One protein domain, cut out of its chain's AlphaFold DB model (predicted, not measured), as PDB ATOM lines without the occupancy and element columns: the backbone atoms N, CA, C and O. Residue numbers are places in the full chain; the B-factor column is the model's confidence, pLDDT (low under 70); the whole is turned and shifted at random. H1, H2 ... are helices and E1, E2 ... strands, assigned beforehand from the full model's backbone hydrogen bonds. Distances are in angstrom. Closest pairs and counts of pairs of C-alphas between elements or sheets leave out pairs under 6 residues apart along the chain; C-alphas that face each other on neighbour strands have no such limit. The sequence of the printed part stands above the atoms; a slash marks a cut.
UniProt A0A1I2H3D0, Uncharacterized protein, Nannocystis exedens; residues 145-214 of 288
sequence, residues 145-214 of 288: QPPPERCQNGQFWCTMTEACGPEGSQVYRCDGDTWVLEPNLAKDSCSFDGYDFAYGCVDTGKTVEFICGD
ATOM      1  N   GLN A 145      17.990  15.545 -22.652       84.81
ATOM      2  CA  GLN A 145      19.107  16.477 -22.569       84.81
ATOM      3  C   GLN A 145      19.594  16.810 -23.984       84.81
ATOM      4  O   GLN A 145      19.951  15.897 -24.740       84.81
ATOM      5  N   PRO A 146      19.634  18.100 -24.372       89.31
ATOM      6  CA  PRO A 146      20.181  18.471 -25.665       89.31
ATOM      7  C   PRO A 146      21.673  18.116 -25.705       89.31
ATOM      8  O   PRO A 146      22.362  18.255 -24.688       89.31
ATOM      9  N   PRO A 147      22.192  17.695 -26.869       93.12
ATOM     10  CA  PRO A 147      23.609  17.417 -27.001       93.12
ATOM     11  C   PRO A 147      24.443  18.686 -26.733       93.12
ATOM     12  O   PRO A 147      23.977  19.799 -27.012       93.12
ATOM     13  N   PRO A 148      25.677  18.560 -26.205       93.38
ATOM     14  CA  PRO A 148      26.565  19.699 -25.983       93.38
ATOM     15  C   PRO A 148      26.780  20.512 -27.266       93.38
ATOM     16  O   PRO A 148      26.836  19.949 -28.352       93.38
ATOM     17  N   GLU A 149      26.977  21.831 -27.174       95.38
ATOM     18  CA  GLU A 149      27.131  22.685 -28.373       95.38
ATOM     19  C   GLU A 149      28.296  22.287 -29.291       95.38
ATOM     20  O   GLU A 149      28.321  22.658 -30.463       95.38
ATOM     21  N   ARG A 150      29.293  21.585 -28.752       93.75
ATOM     22  CA  ARG A 150      30.482  21.140 -29.477       93.75
ATOM     23  C   ARG A 150      30.660  19.650 -29.293       93.75
ATOM     24  O   ARG A 150      30.365  19.119 -28.225       93.75
ATOM     25  N   CYS A 151      31.213  19.016 -30.312       96.44
ATOM     26  CA  CYS A 151      31.492  17.594 -30.308       96.44
ATOM     27  C   CYS A 151      32.793  17.303 -31.039       96.44
ATOM     28  O   CYS A 151      33.251  18.118 -31.837       96.44
ATOM     29  N   GLN A 152      33.400  16.158 -30.742       96.25
ATOM     30  CA  GLN A 152      34.559  15.663 -31.480       96.25
ATOM     31  C   GLN A 152      34.101  14.633 -32.507       96.25
ATOM     32  O   GLN A 152      33.259  13.795 -32.201       96.25
ATOM     33  N   ASN A 153      34.641  14.687 -33.724       96.19
ATOM     34  CA  ASN A 153      34.238  13.786 -34.801       96.19
ATOM     35  C   ASN A 153      34.330  12.307 -34.372       96.19
ATOM     36  O   ASN A 153      35.384  11.862 -33.923       96.19
ATOM     37  N   GLY A 154      33.239  11.555 -34.534       93.75
ATOM     38  CA  GLY A 154      33.114  10.162 -34.088       93.75
ATOM     39  C   GLY A 154      32.593   9.975 -32.657       93.75
ATOM     40  O   GLY A 154      32.323   8.845 -32.267       93.75
ATOM     41  N   GLN A 155      32.408  11.048 -31.884       95.94
ATOM     42  CA  GLN A 155      31.782  10.980 -30.562       95.94
ATOM     43  C   GLN A 155      30.288  10.645 -30.675       95.94
ATOM     44  O   GLN A 155      29.617  11.085 -31.613       95.94
ATOM     45  N   PHE A 156      29.756   9.917 -29.691       96.62
ATOM     46  CA  PHE A 156      28.327   9.637 -29.552       96.62
ATOM     47  C   PHE A 156      27.728  10.402 -28.371       96.62
ATOM     48  O   PHE A 156      28.420  10.683 -27.393       96.62
ATOM     49  N   TRP A 157      26.443  10.726 -28.470       96.56
ATOM     50  CA  TRP A 157      25.653  11.326 -27.397       96.56
ATOM     51  C   TRP A 157      24.282  10.663 -27.324       96.56
ATOM     52  O   TRP A 157      23.683  10.370 -28.361       96.56
ATOM     53  N   CYS A 158      23.778  10.467 -26.110       97.12
ATOM     54  CA  CYS A 158      22.424   9.995 -25.867       97.12
ATOM     55  C   CYS A 158      21.620  11.058 -25.120       97.12
ATOM     56  O   CYS A 158      22.118  11.676 -24.185       97.12
ATOM     57  N   THR A 159      20.359  11.266 -25.498       96.00
ATOM     58  CA  THR A 159      19.505  12.262 -24.825       96.00
ATOM     59  C   THR A 159      19.074  11.870 -23.416       96.00
ATOM     60  O   THR A 159      18.635  12.743 -22.666       96.00
ATOM     61  N   MET A 160      19.184  10.591 -23.050       94.62
ATOM     62  CA  MET A 160      18.810  10.093 -21.729       94.62
ATOM     63  C   MET A 160      20.045   9.721 -20.921       94.62
ATOM     64  O   MET A 160      20.942   9.044 -21.411       94.62
ATOM     65  N   THR A 161      20.068  10.139 -19.658       93.12
ATOM     66  CA  THR A 161      21.077   9.684 -18.691       93.12
ATOM     67  C   THR A 161      20.746   8.284 -18.180       93.12
ATOM     68  O   THR A 161      19.582   7.883 -18.195       93.12
ATOM     69  N   GLU A 162      21.736   7.575 -17.638       92.06
ATOM     70  CA  GLU A 162      21.545   6.266 -16.990       92.06
ATOM     71  C   GLU A 162      20.408   6.267 -15.952       92.06
ATOM     72  O   GLU A 162      19.587   5.354 -15.924       92.06
ATOM     73  N   ALA A 163      20.281   7.342 -15.164       91.19
ATOM     74  CA  ALA A 163      19.235   7.472 -14.147       91.19
ATOM     75  C   ALA A 163      17.803   7.501 -14.718       91.19
ATOM     76  O   ALA A 163      16.849   7.296 -13.968       91.19
ATOM     77  N   CYS A 164      17.656   7.768 -16.017       91.38
ATOM     78  CA  CYS A 164      16.368   7.901 -16.692       91.38
ATOM     79  C   CYS A 164      15.965   6.705 -17.537       91.38
ATOM     80  O   CYS A 164      14.807   6.611 -17.943       91.38
ATOM     81  N   GLY A 165      16.891   5.779 -17.760       92.56
ATOM     82  CA  GLY A 165      16.662   4.646 -18.635       92.56
ATOM     83  C   GLY A 165      16.559   5.039 -20.117       92.56
ATOM     84  O   GLY A 165      16.651   6.210 -20.486       92.56
ATOM     85  N   PRO A 166      16.400   4.037 -20.992       95.56
ATOM     86  CA  PRO A 166      16.519   4.211 -22.437       95.56
ATOM     87  C   PRO A 166      15.225   4.652 -23.137       95.56
ATOM     88  O   PRO A 166      15.255   4.929 -24.337       95.56
ATOM     89  N   GLU A 167      14.085   4.682 -22.441       93.56
ATOM     90  CA  GLU A 167      12.775   4.927 -23.054       93.56
ATOM     91  C   GLU A 167      12.723   6.295 -23.755       93.56
ATOM     92  O   GLU A 167      12.974   7.333 -23.148       93.56
ATOM     93  N   GLY A 168      12.405   6.302 -25.054       91.56
ATOM     94  CA  GLY A 168      12.305   7.531 -25.852       91.56
ATOM     95  C   GLY A 168      13.639   8.231 -26.140       91.56
ATOM     96  O   GLY A 168      13.639   9.327 -26.692       91.56
ATOM     97  N   SER A 169      14.770   7.619 -25.792       95.38
ATOM     98  CA  SER A 169      16.093   8.190 -26.042       95.38
ATOM     99  C   SER A 169      16.430   8.306 -27.535       95.38
ATOM    100  O   SER A 169      15.980   7.528 -28.380       95.38
ATOM    101  N   GLN A 170      17.265   9.291 -27.857       96.50
ATOM    102  CA  GLN A 170      17.778   9.553 -29.196       96.50
ATOM    103  C   GLN A 170      19.303   9.519 -29.172       96.50
ATOM    104  O   GLN A 170      19.932  10.074 -28.267       96.50
ATOM    105  N   VAL A 171      19.891   8.892 -30.189       96.88
ATOM    106  CA  VAL A 171      21.343   8.798 -30.351       96.88
ATOM    107  C   VAL A 171      21.803   9.804 -31.391       96.88
ATOM    108  O   VAL A 171      21.263   9.859 -32.495       96.88
ATOM    109  N   TYR A 172      22.845  10.553 -31.061       97.62
ATOM    110  CA  TYR A 172      23.537  11.435 -31.986       97.62
ATOM    111  C   TYR A 172      24.967  10.947 -32.198       97.62
ATOM    112  O   TYR A 172      25.628  10.518 -31.252       97.62
ATOM    113  N   ARG A 173      25.464  11.057 -33.432       97.38
ATOM    114  CA  ARG A 173      26.888  10.930 -33.759       97.38
ATOM    115  C   ARG A 173      27.421  12.289 -34.188       97.38
ATOM    116  O   ARG A 173      26.751  13.029 -34.905       97.38
ATOM    117  N   CYS A 174      28.613  12.640 -33.733       97.69
ATOM    118  CA  CYS A 174      29.287  13.847 -34.173       97.69
ATOM    119  C   CYS A 174      29.966  13.613 -35.524       97.69
ATOM    120  O   CYS A 174      30.938  12.861 -35.599       97.69
ATOM    121  N   ASP A 175      29.500  14.308 -36.557       97.25
ATOM    122  CA  ASP A 175      30.093  14.295 -37.890       97.25
ATOM    123  C   ASP A 175      30.545  15.726 -38.238       97.25
ATOM    124  O   ASP A 175      29.730  16.620 -38.476       97.25
ATOM    125  N   GLY A 176      31.861  15.965 -38.239       93.81
ATOM    126  CA  GLY A 176      32.449  17.268 -38.576       93.81
ATOM    127  C   GLY A 176      31.981  18.420 -37.674       93.81
ATOM    128  O   GLY A 176      31.470  19.422 -38.175       93.81
ATOM    129  N   ASP A 177      32.134  18.260 -36.355       94.56
ATOM    130  CA  ASP A 177      31.731  19.216 -35.304       94.56
ATOM    131  C   ASP A 177      30.215  19.481 -35.209       94.56
ATOM    132  O   ASP A 177      29.783  20.398 -34.511       94.56
ATOM    133  N   THR A 178      29.393  18.687 -35.902       96.88
ATOM    134  CA  THR A 178      27.930  18.792 -35.870       96.88
ATOM    135  C   THR A 178      27.318  17.486 -35.384       96.88
ATOM    136  O   THR A 178      27.643  16.412 -35.887       96.88
ATOM    137  N   TRP A 179      26.390  17.572 -34.433       97.50
ATOM    138  CA  TRP A 179      25.591  16.423 -34.022       97.50
ATOM    139  C   TRP A 179      24.575  16.052 -35.099       97.50
ATOM    140  O   TRP A 179      23.727  16.860 -35.480       97.50
ATOM    141  N   VAL A 180      24.645  14.809 -35.559       97.88
ATOM    142  CA  VAL A 180      23.717  14.209 -36.515       97.88
ATOM    143  C   VAL A 180      22.904  13.148 -35.787       97.88
ATOM    144  O   VAL A 180      23.466  12.275 -35.130       97.88
ATOM    145  N   LEU A 181      21.575  13.246 -35.872       97.19
ATOM    146  CA  LEU A 181      20.667  12.250 -35.305       97.19
ATOM    147  C   LEU A 181      20.808  10.929 -36.072       97.19
ATOM    148  O   LEU A 181      20.665  10.903 -37.293       97.19
ATOM    149  N   GLU A 182      21.018   9.840 -35.342       97.75
ATOM    150  CA  GLU A 182      21.239   8.497 -35.874       97.75
ATOM    151  C   GLU A 182      20.144   7.537 -35.377       97.75
ATOM    152  O   GLU A 182      20.357   6.756 -34.445       97.75
ATOM    153  N   PRO A 183      18.939   7.568 -35.979       95.44
ATOM    154  CA  PRO A 183      17.765   6.880 -35.435       95.44
ATOM    155  C   PRO A 183      17.862   5.350 -35.491       95.44
ATOM    156  O   PRO A 183      17.135   4.664 -34.778       95.44
ATOM    157  N   ASN A 184      18.736   4.806 -36.343       96.69
ATOM    158  CA  ASN A 184      18.891   3.361 -36.508       96.69
ATOM    159  C   ASN A 184      20.103   2.799 -35.764       96.69
ATOM    160  O   ASN A 184      20.190   1.586 -35.629       96.69
ATOM    161  N   LEU A 185      21.006   3.635 -35.243       95.88
ATOM    162  CA  LEU A 185      22.285   3.158 -34.715       95.88
ATOM    163  C   LEU A 185      22.122   2.195 -33.532       95.88
ATOM    164  O   LEU A 185      22.748   1.139 -33.526       95.88
ATOM    165  N   ALA A 186      21.250   2.514 -32.571       96.25
ATOM    166  CA  ALA A 186      20.981   1.620 -31.442       96.25
ATOM    167  C   ALA A 186      20.402   0.278 -31.917       96.25
ATOM    168  O   ALA A 186      20.845  -0.783 -31.487       96.25
ATOM    169  N   LYS A 187      19.448   0.317 -32.858       96.31
ATOM    170  CA  LYS A 187      18.849  -0.889 -33.438       96.31
ATOM    171  C   LYS A 187      19.885  -1.726 -34.186       96.31
ATOM    172  O   LYS A 187      19.952  -2.925 -33.957       96.31
ATOM    173  N   ASP A 188      20.678  -1.106 -35.053       97.38
ATOM    174  CA  ASP A 188      21.682  -1.791 -35.865       97.38
ATOM    175  C   ASP A 188      22.767  -2.421 -34.980       97.38
ATOM    176  O   ASP A 188      23.158  -3.561 -35.227       97.38
ATOM    177  N   SER A 189      23.186  -1.732 -33.911       96.38
ATOM    178  CA  SER A 189      24.108  -2.279 -32.909       96.38
ATOM    179  C   SER A 189      23.502  -3.482 -32.181       96.38
ATOM    180  O   SER A 189      24.095  -4.554 -32.168       96.38
ATOM    181  N   CYS A 190      22.288  -3.349 -31.640       97.31
ATOM    182  CA  CYS A 190      21.619  -4.443 -30.934       97.31
ATOM    183  C   CYS A 190      21.363  -5.656 -31.843       97.31
ATOM    184  O   CYS A 190      21.598  -6.798 -31.451       97.31
ATOM    185  N   SER A 191      20.934  -5.429 -33.086       96.56
ATOM    186  CA  SER A 191      20.732  -6.499 -34.064       96.56
ATOM    187  C   SER A 191      22.039  -7.166 -34.492       96.56
ATOM    188  O   SER A 191      22.038  -8.366 -34.762       96.56
ATOM    189  N   PHE A 192      23.155  -6.431 -34.523       96.44
ATOM    190  CA  PHE A 192      24.478  -7.014 -34.746       96.44
ATOM    191  C   PHE A 192      24.865  -7.994 -33.625       96.44
ATOM    192  O   PHE A 192      25.374  -9.077 -33.915       96.44
ATOM    193  N   ASP A 193      24.510  -7.677 -32.377       94.75
ATOM    194  CA  ASP A 193      24.705  -8.547 -31.206       94.75
ATOM    195  C   ASP A 193      23.637  -9.660 -31.079       94.75
ATOM    196  O   ASP A 193      23.687 -10.525 -30.194       94.75
ATOM    197  N   GLY A 194      22.689  -9.701 -32.019       95.06
ATOM    198  CA  GLY A 194      21.661 -10.732 -32.133       95.06
ATOM    199  C   GLY A 194      20.442 -10.517 -31.239       95.06
ATOM    200  O   GLY A 194      19.745 -11.495 -30.965       95.06
ATOM    201  N   TYR A 195      20.212  -9.290 -30.779       96.44
ATOM    202  CA  TYR A 195      18.962  -8.874 -30.148       96.44
ATOM    203  C   TYR A 195      17.932  -8.467 -31.207       96.44
ATOM    204  O   TYR A 195      18.278  -7.988 -32.293       96.44
ATOM    205  N   ASP A 196      16.654  -8.625 -30.883       97.31
ATOM    206  CA  ASP A 196      15.566  -8.345 -31.824       97.31
ATOM    207  C   ASP A 196      15.304  -6.841 -31.979       97.31
ATOM    208  O   ASP A 196      14.921  -6.370 -33.058       97.31
ATOM    209  N   PHE A 197      15.537  -6.061 -30.918       97.31
ATOM    210  CA  PHE A 197      15.341  -4.616 -30.926       97.31
ATOM    211  C   PHE A 197      16.231  -3.878 -29.910       97.31
ATOM    212  O   PHE A 197      16.932  -4.473 -29.097       97.31
ATOM    213  N   ALA A 198      16.185  -2.546 -29.968       97.88
ATOM    214  CA  ALA A 198      16.772  -1.658 -28.969       97.88
ATOM    215  C   ALA A 198      15.659  -0.931 -28.205       97.88
ATOM    216  O   ALA A 198      14.722  -0.410 -28.824       97.88
ATOM    217  N   TYR A 199      15.767  -0.861 -26.879       96.81
ATOM    218  CA  TYR A 199      14.953   0.061 -26.083       96.81
ATOM    219  C   TYR A 199      15.390   1.503 -26.323       96.81
ATOM    220  O   TYR A 199      14.548   2.396 -26.359       96.81
ATOM    221  N   GLY A 200      16.693   1.701 -26.548       96.62
ATOM    222  CA  GLY A 200      17.300   3.000 -26.784       96.62
ATOM    223  C   GLY A 200      18.761   3.025 -26.341       96.62
ATOM    224  O   GLY A 200      19.453   2.008 -26.386       96.62
ATOM    225  N   CYS A 201      19.220   4.189 -25.908       97.31
ATOM    226  CA  CYS A 201      20.535   4.426 -25.339       97.31
ATOM    227  C   CYS A 201      20.436   5.043 -23.940       97.31
ATOM    228  O   CYS A 201      19.414   5.629 -23.582       97.31
ATOM    229  N   VAL A 202      21.528   4.973 -23.186       96.00
ATOM    230  CA  VAL A 202      21.756   5.784 -21.988       96.00
ATOM    231  C   VAL A 202      23.165   6.370 -22.005       96.00
ATOM    232  O   VAL A 202      24.107   5.733 -22.475       96.00
ATOM    233  N   ASP A 203      23.319   7.594 -21.506       94.56
ATOM    234  CA  ASP A 203      24.615   8.212 -21.233       94.56
ATOM    235  C   ASP A 203      24.992   7.994 -19.759       94.56
ATOM    236  O   ASP A 203      24.310   8.467 -18.842       94.56
ATOM    237  N   THR A 204      26.089   7.271 -19.538       91.94
ATOM    238  CA  THR A 204      26.669   6.994 -18.208       91.94
ATOM    239  C   THR A 204      27.594   8.122 -17.721       91.94
ATOM    240  O   THR A 204      28.222   8.032 -16.665       91.94
ATOM    241  N   GLY A 205      27.764   9.181 -18.519       88.75
ATOM    242  CA  GLY A 205      28.755  10.240 -18.335       88.75
ATOM    243  C   GLY A 205      30.172   9.846 -18.768       88.75
ATOM    244  O   GLY A 205      31.066  10.694 -18.772       88.75
ATOM    245  N   LYS A 206      30.390   8.575 -19.129       90.44
ATOM    246  CA  LYS A 206      31.658   8.056 -19.668       90.44
ATOM    247  C   LYS A 206      31.486   7.555 -21.094       90.44
ATOM    248  O   LYS A 206      32.278   7.897 -21.968       90.44
ATOM    249  N   THR A 207      30.452   6.751 -21.316       93.94
ATOM    250  CA  THR A 207      30.132   6.132 -22.602       93.94
ATOM    251  C   THR A 207      28.626   6.105 -22.823       93.94
ATOM    252  O   THR A 207      27.847   6.039 -21.869       93.94
ATOM    253  N   VAL A 208      28.232   6.099 -24.095       95.69
ATOM    254  CA  VAL A 208      26.862   5.785 -24.500       95.69
ATOM    255  C   VAL A 208      26.714   4.269 -24.546       95.69
ATOM    256  O   VAL A 208      27.466   3.600 -25.251       95.69
ATOM    257  N   GLU A 209      25.750   3.742 -23.804       97.00
ATOM    258  CA  GLU A 209      25.399   2.324 -23.797       97.00
ATOM    259  C   GLU A 209      24.067   2.119 -24.523       97.00
ATOM    260  O   GLU A 209      23.131   2.901 -24.345       97.00
ATOM    261  N   PHE A 210      23.975   1.080 -25.356       97.31
ATOM    262  CA  PHE A 210      22.722   0.689 -26.000       97.31
ATOM    263  C   PHE A 210      22.048  -0.405 -25.187       97.31
ATOM    264  O   PHE A 210      22.634  -1.456 -24.941       97.31
ATOM    265  N   ILE A 211      20.797  -0.165 -24.805       97.25
ATOM    266  CA  ILE A 211      20.012  -1.145 -24.062       97.25
ATOM    267  C   ILE A 211      19.195  -1.938 -25.077       97.25
ATOM    268  O   ILE A 211      18.283  -1.406 -25.721       97.25
ATOM    269  N   CYS A 212      19.552  -3.207 -25.236       97.62
ATOM    270  CA  CYS A 212      18.966  -4.122 -26.208       97.62
ATOM    271  C   CYS A 212      17.925  -5.042 -25.563       97.62
ATOM    272  O   CYS A 212      18.009  -5.321 -24.369       97.62
ATOM    273  N   GLY A 213      16.958  -5.511 -26.350       96.12
ATOM    274  CA  GLY A 213      15.913  -6.433 -25.903       96.12
ATOM    275  C   GLY A 213      15.657  -7.553 -26.907       96.12
ATOM    276  O   GLY A 213      15.825  -7.375 -28.116       96.12
ATOM    277  N   ASP A 214      15.246  -8.710 -26.394       97.00
ATOM    278  CA  ASP A 214      14.751  -9.844 -27.179       97.00
ATOM    279  C   ASP A 214      13.206  -9.830 -27.189       97.00
ATOM    280  O   ASP A 214      12.554  -9.361 -26.247       97.00
TER     281      ASP A 214
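What this domain is: This is residues 145 to 214 of the 288 residues of an uncharacterized protein of Nannocystis exedens (UniProt A0A1I2H3D0). Two small antiparallel sheets follow one another along the longest axis: at one end a three-stranded meander, E1 E2 E3, and at the other a two-stranded hairpin, E4 and E5, with the short helix H1 packed over it. The end of E1 meets the turn end of that hairpin, and residues 159 to 170 make a wide loop from E1 back to E2. The printed part has 70 residues, with one named helix and five named strands in the order E1 E2 E3 H1 E4 E5. The class is mixed, helices and strands, with under half of the residues, 33, in named elements. The whole is compact, with a radius of gyration of the C-alphas of 11.6 A and spans of 35 by 24 by 19 A.

Where its parts are: In the largest sheet, E1 is residues 156 to 158, beginning at C-alpha 156 (28.327, 9.637, -29.552) and 7.0 A long. E2 is residues 171 to 175, 12.8 A long, and E3 is residues 178 to 181, 9.8 A long. H1 is residues 185 to 192, 10.4 A long, with C-alpha 185 at (22.285, 3.158, -34.715). E4, residues 197 to 203, is the longest strand at 18.6 A. E5, residues 208 to 213, is 16.5 A long and ends at C-alpha 213 (15.913, -6.433, -25.903).

How they stand to each other: E1, E2 and E3 form a meander, each strand the antiparallel neighbour of the one before, with E1 and E3 as edge strands. In the hairpin E1 and E2, at 152 degrees, N 172 and O 157 are within hydrogen-bond range at 2.8 A. In the hairpin E2 and E3, at 145 degrees, N 180 and O 173 are 2.8 A apart. The closest C-alphas of E1 and E4 are those of Cys 158 and Asp 203, 5.4 A apart. E4 and E5 are an antiparallel hairpin at 155 degrees, with N 199 and O 211 at 2.8 A and N 209 and O 202 at 2.9 A. The closest C-alphas of H1 and E4 are those of Lys 187 and Ala 198, 5.0 A apart; those of H1 and E5 are Cys 190 and Cys 212, 5.4 A apart. H1 is only just not on the sheet of E1, E2 and E3, with 4 pairs of C-alphas within 10 A. E3 is apart from E4 and E5. In H1 every O i to N i+4 pair is within hydrogen-bond range.

The domain as a whole: The two C-alphas farthest apart are those of Glu 149 and Asp 214, at 34.8 A. The printed part has no cut. The link from E1 to E2 is long, with 12 residues, and the other four links are tight. The mean pLDDT of the printed part is 95.3, and no printed residue is under 70.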